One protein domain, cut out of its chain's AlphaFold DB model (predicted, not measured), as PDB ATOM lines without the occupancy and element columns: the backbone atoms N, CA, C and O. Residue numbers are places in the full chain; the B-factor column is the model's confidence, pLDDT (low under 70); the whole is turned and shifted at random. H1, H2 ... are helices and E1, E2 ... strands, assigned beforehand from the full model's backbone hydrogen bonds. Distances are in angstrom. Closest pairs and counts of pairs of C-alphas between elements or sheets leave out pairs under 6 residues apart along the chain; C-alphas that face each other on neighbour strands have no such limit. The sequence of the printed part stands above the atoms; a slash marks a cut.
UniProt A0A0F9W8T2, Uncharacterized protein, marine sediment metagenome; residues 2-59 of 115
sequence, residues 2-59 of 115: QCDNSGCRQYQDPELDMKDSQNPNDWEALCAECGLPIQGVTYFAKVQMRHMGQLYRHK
ATOM      1  N   GLN A   2     -11.616  26.170 -21.299       77.06
ATOM      2  CA  GLN A   2     -10.174  25.941 -21.145       77.06
ATOM      3  C   GLN A   2      -9.565  27.084 -20.330       77.06
ATOM      4  O   GLN A   2      -9.831  28.246 -20.637       77.06
ATOM      5  N   CYS A   3      -8.759  26.769 -19.313       77.75
ATOM      6  CA  CYS A   3      -7.959  27.782 -18.629       77.75
ATOM      7  C   CYS A   3      -6.927  28.357 -19.616       77.75
ATOM      8  O   CYS A   3      -6.046  27.640 -20.093       77.75
ATOM      9  N   ASP A   4      -7.059  29.640 -19.937       79.00
ATOM     10  CA  ASP A   4      -6.173  30.390 -20.836       79.00
ATOM     11  C   ASP A   4      -4.908  30.904 -20.131       79.00
ATOM     12  O   ASP A   4      -3.940  31.315 -20.770       79.00
ATOM     13  N   ASN A   5      -4.899  30.834 -18.803       69.88
ATOM     14  CA  ASN A   5      -3.774  31.226 -17.984       69.88
ATOM     15  C   ASN A   5      -2.686  30.138 -17.989       69.88
ATOM     16  O   ASN A   5      -2.962  28.936 -18.063       69.88
ATOM     17  N   SER A   6      -1.418  30.534 -17.859       67.38
ATOM     18  CA  SER A   6      -0.268  29.612 -17.907       67.38
ATOM     19  C   SER A   6      -0.205  28.597 -16.754       67.38
ATOM     20  O   SER A   6       0.719  27.793 -16.715       67.38
ATOM     21  N   GLY A   7      -1.159  28.637 -15.817       61.94
ATOM     22  CA  GLY A   7      -1.162  27.845 -14.588       61.94
ATOM     23  C   GLY A   7      -1.497  26.361 -14.770       61.94
ATOM     24  O   GLY A   7      -0.756  25.529 -14.264       61.94
ATOM     25  N   CYS A   8      -2.589  26.005 -15.463       73.50
ATOM     26  CA  CYS A   8      -3.011  24.592 -15.555       73.50
ATOM     27  C   CYS A   8      -3.450  24.115 -16.949       73.50
ATOM     28  O   CYS A   8      -3.303  22.930 -17.238       73.50
ATOM     29  N   ARG A   9      -3.968  25.003 -17.821       75.50
ATOM     30  CA  ARG A   9      -4.482  24.688 -19.178       75.50
ATOM     31  C   ARG A   9      -5.515  23.553 -19.255       75.50
ATOM     32  O   ARG A   9      -5.777  23.030 -20.339       75.50
ATOM     33  N   GLN A  10      -6.105  23.188 -18.121       77.50
ATOM     34  CA  GLN A  10      -7.094  22.125 -18.030       77.50
ATOM     35  C   GLN A  10      -8.460  22.597 -18.543       77.50
ATOM     36  O   GLN A  10      -8.776  23.793 -18.541       77.50
ATOM     37  N   TYR A  11      -9.259  21.635 -19.006       80.19
ATOM     38  CA  TYR A  11     -10.670  21.835 -19.320       80.19
ATOM     39  C   TYR A  11     -11.506  21.550 -18.084       80.19
ATOM     40  O   TYR A  11     -11.510  20.431 -17.581       80.19
ATOM     41  N   GLN A  12     -12.248  22.554 -17.635       81.06
ATOM     42  CA  GLN A  12     -13.104  22.427 -16.462       81.06
ATOM     43  C   GLN A  12     -14.201  23.483 -16.448       81.06
ATOM     44  O   GLN A  12     -14.189  24.431 -17.246       81.06
ATOM     45  N   ASP A  13     -15.133  23.320 -15.520       85.06
ATOM     46  CA  ASP A  13     -16.112  24.344 -15.197       85.06
ATOM     47  C   ASP A  13     -15.456  25.406 -14.304       85.06
ATOM     48  O   ASP A  13     -14.906  25.068 -13.253       85.06
ATOM     49  N   PRO A  14     -15.424  26.680 -14.734       88.62
ATOM     50  CA  PRO A  14     -14.865  27.740 -13.919       88.62
ATOM     51  C   PRO A  14     -15.823  28.152 -12.803       88.62
ATOM     52  O   PRO A  14     -17.030  27.938 -12.886       88.62
ATOM     53  N   GLU A  15     -15.277  28.786 -11.775       91.69
ATOM     54  CA  GLU A  15     -16.034  29.327 -10.650       91.69
ATOM     55  C   GLU A  15     -16.106  30.849 -10.755       91.69
ATOM     56  O   GLU A  15     -15.167  31.506 -11.183       91.69
ATOM     57  N   LEU A  16     -17.232  31.436 -10.381       92.50
ATOM     58  CA  LEU A  16     -17.500  32.860 -10.491       92.50
ATOM     59  C   LEU A  16     -17.276  33.537  -9.141       92.50
ATOM     60  O   LEU A  16     -18.059  33.352  -8.208       92.50
ATOM     61  N   ASP A  17     -16.239  34.357  -9.054       92.12
ATOM     62  CA  ASP A  17     -16.014  35.254  -7.933       92.12
ATOM     63  C   ASP A  17     -16.786  36.559  -8.136       92.12
ATOM     64  O   ASP A  17     -16.531  37.325  -9.064       92.12
ATOM     65  N   MET A  18     -17.750  36.807  -7.251       88.12
ATOM     66  CA  MET A  18     -18.559  38.021  -7.272       88.12
ATOM     67  C   MET A  18     -17.970  39.158  -6.423       88.12
ATOM     68  O   MET A  18     -18.478  40.270  -6.531       88.12
ATOM     69  N   LYS A  19     -16.946  38.913  -5.583       80.56
ATOM     70  CA  LYS A  19     -16.328  39.893  -4.653       80.56
ATOM     71  C   LYS A  19     -17.345  40.813  -3.949       80.56
ATOM     72  O   LYS A  19     -17.150  42.021  -3.866       80.56
ATOM     73  N   ASP A  20     -18.468  40.243  -3.514       74.88
ATOM     74  CA  ASP A  20     -19.625  40.937  -2.916       74.88
ATOM     75  C   ASP A  20     -20.354  41.968  -3.816       74.88
ATOM     76  O   ASP A  20     -21.326  42.592  -3.384       74.88
ATOM     77  N   SER A  21     -19.971  42.114  -5.087       78.00
ATOM     78  CA  SER A  21     -20.656  42.965  -6.063       78.00
ATOM     79  C   SER A  21     -21.844  42.248  -6.714       78.00
ATOM     80  O   SER A  21     -21.764  41.098  -7.148       78.00
ATOM     81  N   GLN A  22     -22.969  42.953  -6.858       81.00
ATOM     82  CA  GLN A  22     -24.106  42.488  -7.667       81.00
ATOM     83  C   GLN A  22     -23.973  42.850  -9.155       81.00
ATOM     84  O   GLN A  22     -24.801  42.420  -9.960       81.00
ATOM     85  N   ASN A  23     -22.952  43.625  -9.528       84.31
ATOM     86  CA  ASN A  23     -22.721  44.070 -10.894       84.31
ATOM     87  C   ASN A  23     -21.822  43.067 -11.646       84.31
ATOM     88  O   ASN A  23     -20.662  42.903 -11.272       84.31
ATOM     89  N   PRO A  24     -22.301  42.437 -12.737       81.88
ATOM     90  CA  PRO A  24     -21.536  41.413 -13.454       81.88
ATOM     91  C   PRO A  24     -20.244  41.883 -14.115       81.88
ATOM     92  O   PRO A  24     -19.400  41.059 -14.480       81.88
ATOM     93  N   ASN A  25     -20.075  43.196 -14.272       85.44
ATOM     94  CA  ASN A  25     -18.826  43.766 -14.765       85.44
ATOM     95  C   ASN A  25     -17.679  43.611 -13.756       85.44
ATOM     96  O   ASN A  25     -16.532  43.501 -14.179       85.44
ATOM     97  N   ASP A  26     -17.998  43.514 -12.463       86.19
ATOM     98  CA  ASP A  26     -17.016  43.376 -11.384       86.19
ATOM     99  C   ASP A  26     -16.705  41.906 -11.055       86.19
ATOM    100  O   ASP A  26     -15.832  41.626 -10.238       86.19
ATOM    101  N   TRP A  27     -17.425  40.953 -11.662       91.44
ATOM    102  CA  TRP A  27     -17.231  39.527 -11.396       91.44
ATOM    103  C   TRP A  27     -16.034  38.974 -12.164       91.44
ATOM    104  O   TRP A  27     -15.806  39.317 -13.328       91.44
ATOM    105  N   GLU A  28     -15.325  38.034 -11.558       92.12
ATOM    106  CA  GLU A  28     -14.191  37.334 -12.157       92.12
ATOM    107  C   GLU A  28     -14.515  35.848 -12.302       92.12
ATOM    108  O   GLU A  28     -14.984  35.205 -11.371       92.12
ATOM    109  N   ALA A  29     -14.278  35.290 -13.488       91.81
ATOM    110  CA  ALA A  29     -14.315  33.846 -13.676       91.81
ATOM    111  C   ALA A  29     -12.936  33.290 -13.319       91.81
ATOM    112  O   ALA A  29     -11.937  33.684 -13.917       91.81
ATOM    113  N   LEU A  30     -12.880  32.397 -12.346       90.50
ATOM    114  CA  LEU A  30     -11.679  31.769 -11.829       90.50
ATOM    115  C   LEU A  30     -11.610  30.314 -12.290       90.50
ATOM    116  O   LEU A  30     -12.612  29.607 -12.401       90.50
ATOM    117  N   CYS A  31     -10.399  29.845 -12.542       87.44
ATOM    118  CA  CYS A  31     -10.143  28.432 -12.743       87.44
ATOM    119  C   CYS A  31     -10.262  27.686 -11.404       87.44
ATOM    120  O   CYS A  31      -9.493  27.965 -10.492       87.44
ATOM    121  N   ALA A  32     -11.161  26.706 -11.298       84.75
ATOM    122  CA  ALA A  32     -11.319  25.872 -10.097       84.75
ATOM    123  C   ALA A  32     -10.049  25.086  -9.672       84.75
ATOM    124  O   ALA A  32      -9.954  24.657  -8.530       84.75
ATOM    125  N   GLU A  33      -9.065  24.900 -10.564       83.56
ATOM    126  CA  GLU A  33      -7.851  24.105 -10.291       83.56
ATOM    127  C   GLU A  33      -6.682  24.984  -9.839       83.56
ATOM    128  O   GLU A  33      -6.008  24.680  -8.861       83.56
ATOM    129  N   CYS A  34      -6.418  26.091 -10.545       83.50
ATOM    130  CA  CYS A  34      -5.299  26.980 -10.211       83.50
ATOM    131  C   CYS A  34      -5.719  28.262  -9.483       83.50
ATOM    132  O   CYS A  34      -4.855  29.032  -9.070       83.50
ATOM    133  N   GLY A  35      -7.021  28.524  -9.355       83.38
ATOM    134  CA  GLY A  35      -7.573  29.725  -8.723       83.38
ATOM    135  C   GLY A  35      -7.319  31.026  -9.489       83.38
ATOM    136  O   GLY A  35      -7.669  32.097  -9.002       83.38
ATOM    137  N   LEU A  36      -6.694  30.966 -10.668       86.94
ATOM    138  CA  LEU A  36      -6.345  32.152 -11.447       86.94
ATOM    139  C   LEU A  36      -7.523  32.633 -12.306       86.94
ATOM    140  O   LEU A  36      -8.300  31.803 -12.791       86.94
ATOM    141  N   PRO A  37      -7.631  33.951 -12.556       88.44
ATOM    142  CA  PRO A  37      -8.670  34.504 -13.411       88.44
ATOM    143  C   PRO A  37      -8.501  34.038 -14.858       88.44
ATOM    144  O   PRO A  37      -7.385  34.015 -15.386       88.44
ATOM    145  N   ILE A  38      -9.622  33.693 -15.481       89.06
ATOM    146  CA  ILE A  38      -9.747  33.376 -16.902       89.06
ATOM    147  C   ILE A  38     -10.112  34.666 -17.635       89.06
ATOM    148  O   ILE A  38     -11.078  35.348 -17.268       89.06
ATOM    149  N   GLN A  39      -9.337  35.024 -18.654       87.31
ATOM    150  CA  GLN A  39      -9.558  36.252 -19.411       87.31
ATOM    151  C   GLN A  39     -10.613  36.040 -20.506       87.31
ATOM    152  O   GLN A  39     -10.994  34.926 -20.857       87.31
ATOM    153  N   GLY A  40     -11.160  37.141 -21.027       85.44
ATOM    154  CA  GLY A  40     -12.092  37.095 -22.160       85.44
ATOM    155  C   GLY A  40     -13.472  36.487 -21.864       85.44
ATOM    156  O   GLY A  40     -14.266  36.306 -22.787       85.44
ATOM    157  N   VAL A  41     -13.803  36.201 -20.601       88.06
ATOM    158  CA  VAL A  41     -15.141  35.724 -20.229       88.06
ATOM    159  C   VAL A  41     -16.145  36.869 -20.347       88.06
ATOM    160  O   VAL A  41     -16.053  37.887 -19.657       88.06
ATOM    161  N   THR A  42     -17.115  36.706 -21.244       91.50
ATOM    162  CA  THR A  42     -18.110  37.737 -21.548       91.50
ATOM    163  C   THR A  42     -19.089  37.943 -20.398       91.50
ATOM    164  O   THR A  42     -19.345  37.040 -19.602       91.50
ATOM    165  N   TYR A  43     -19.713  39.124 -20.355       91.75
ATOM    166  CA  TYR A  43     -20.812  39.429 -19.433       91.75
ATOM    167  C   TYR A  43     -21.881  38.326 -19.426       91.75
ATOM    168  O   TYR A  43     -22.283  37.844 -18.370       91.75
ATOM    169  N   PHE A  44     -22.299  37.881 -20.615       91.38
ATOM    170  CA  PHE A  44     -23.308  36.836 -20.762       91.38
ATOM    171  C   PHE A  44     -22.867  35.517 -20.122       91.38
ATOM    172  O   PHE A  44     -23.635  34.915 -19.377       91.38
ATOM    173  N   ALA A  45     -21.620  35.095 -20.355       90.62
ATOM    174  CA  ALA A  45     -21.082  33.886 -19.743       90.62
ATOM    175  C   ALA A  45     -21.069  33.994 -18.210       90.62
ATOM    176  O   ALA A  45     -21.561  33.090 -17.542       90.62
ATOM    177  N   LYS A  46     -20.628  35.128 -17.649       92.31
ATOM    178  CA  LYS A  46     -20.633  35.364 -16.194       92.31
ATOM    179  C   LYS A  46     -22.042  35.281 -15.589       92.31
ATOM    180  O   LYS A  46     -22.232  34.692 -14.527       92.31
ATOM    181  N   VAL A  47     -23.052  35.819 -16.277       92.75
ATOM    182  CA  VAL A  47     -24.462  35.713 -15.855       92.75
ATOM    183  C   VAL A  47     -24.949  34.263 -15.879       92.75
ATOM    184  O   VAL A  47     -25.596  33.827 -14.926       92.75
ATOM    185  N   GLN A  48     -24.594  33.493 -16.908       91.94
ATOM    186  CA  GLN A  48     -24.949  32.072 -16.962       91.94
ATOM    187  C   GLN A  48     -24.276  31.261 -15.855       91.94
ATOM    188  O   GLN A  48     -24.944  30.468 -15.197       91.94
ATOM    189  N   MET A  49     -23.000  31.521 -15.567       91.19
ATOM    190  CA  MET A  49     -22.279  30.876 -14.460       91.19
ATOM    191  C   MET A  49     -22.971  31.127 -13.113       91.19
ATOM    192  O   MET A  49     -23.141  30.201 -12.316       91.19
ATOM    193  N   ARG A  50     -23.467  32.355 -12.885       91.81
ATOM    194  CA  ARG A  50     -24.284  32.679 -11.704       91.81
ATOM    195  C   ARG A  50     -25.574  31.860 -11.661       91.81
ATOM    196  O   ARG A  50     -25.896  31.314 -10.608       91.81
ATOM    197  N   HIS A  51     -26.312  31.768 -12.769       91.06
ATOM    198  CA  HIS A  51     -27.553  30.983 -12.833       91.06
ATOM    199  C   HIS A  51     -27.320  29.482 -12.641       91.06
ATOM    200  O   HIS A  51     -28.145  28.813 -12.022       91.06
ATOM    201  N   MET A  52     -26.182  28.971 -13.109       90.44
ATOM    202  CA  MET A  52     -25.753  27.584 -12.919       90.44
ATOM    203  C   MET A  52     -25.205  27.306 -11.511       90.44
ATOM    204  O   MET A  52     -24.896  26.162 -11.190       90.44
ATOM    205  N   GLY A  53     -25.078  28.327 -10.656       88.88
ATOM    206  CA  GLY A  53     -24.575  28.173  -9.293       88.88
ATOM    207  C   GLY A  53     -23.074  27.884  -9.206       88.88
ATOM    208  O   GLY A  53     -22.608  27.450  -8.151       88.88
ATOM    209  N   GLN A  54     -22.316  28.149 -10.273       90.38
ATOM    210  CA  GLN A  54     -20.857  28.020 -10.328       90.38
ATOM    211  C   GLN A  54     -20.202  29.182  -9.572       90.38
ATOM    212  O   GLN A  54     -19.526  30.009 -10.165       90.38
ATOM    213  N   LEU A  55     -20.475  29.319  -8.276       89.25
ATOM    214  CA  LEU A  55     -20.020  30.445  -7.459       89.25
ATOM    215  C   LEU A  55     -18.739  30.086  -6.710       89.25
ATOM    216  O   LEU A  55     -18.721  29.109  -5.958       89.25
ATOM    217  N   TYR A  56     -17.722  30.935  -6.832       86.38
ATOM    218  CA  TYR A  56     -16.523  30.860  -6.013       86.38
ATOM    219  C   TYR A  56     -16.882  31.214  -4.571       86.38
ATOM    220  O   TYR A  56     -17.317  32.325  -4.250       86.38
ATOM    221  N   ARG A  57     -16.746  30.243  -3.671       80.50
ATOM    222  CA  ARG A  57     -17.055  30.432  -2.254       80.50
ATOM    223  C   ARG A  57     -15.771  30.813  -1.525       80.50
ATOM    224  O   ARG A  57     -15.043  29.932  -1.084       80.50
ATOM    225  N   HIS A  58     -15.572  32.109  -1.257       66.69
ATOM    226  CA  HIS A  58     -14.497  32.653  -0.387       66.69
ATOM    227  C   HIS A  58     -14.468  32.099   1.045       66.69
ATOM    228  O   HIS A  58     -13.631  32.477   1.869       66.69
ATOM    229  N   LYS A  59     -15.386  31.199   1.393       53.00
ATOM    230  CA  LYS A  59     -15.349  30.520   2.674       53.00
ATOM    231  C   LYS A  59     -14.132  29.603   2.664       53.00
ATOM    232  O   LYS A  59     -14.193  28.521   2.086       53.00
TER     233      LYS A  59
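AT A GLANCE: This is residues 2 to 59 of the 115 residues of an uncharacterized protein of marine sediment metagenome (UniProt A0A0F9W8T2). There is little regular structure: a small hairpin of two short strands, E1 and E2, lies near the middle, with one short helix, H1, packed mainly on E1, amid long loops. The 58 printed residues hold E1, E2 and H1 in that order, the antiparallel sheet running E1 - E2; the class is mixed, with only 15 residues in named elements. The whole is compact, radius of gyration of the C-alphas 10.5 A, spans 29 by 25 by 18 A.

HOW THE PARTS SIT: E1, residues 15 to 17, and E2, residues 28 to 30, form an antiparallel hairpin, with N 17 and O 28 within hydrogen-bond range at 2.8 A. H1, residues 43 to 51, has its closest C-alphas to E1 at Leu 16 and Met 49, 6.5 A. Every O i to N i+4 pair in H1 is within hydrogen-bond range.

IN THESE COORDINATES: E1 begins at C-alpha 15 (-16.034, 29.327, -10.650). H1, 12.7 A long, ends at C-alpha 51 (-27.553, 30.983, -12.833).

THE WHOLE: The C-alphas of Ser 6 and Gln 22 are farthest apart, 29.0 A. The printed part has no cut. The link E2 to H1 is long. Residues 5 to 7 and 58 to 59 have pLDDT under 70.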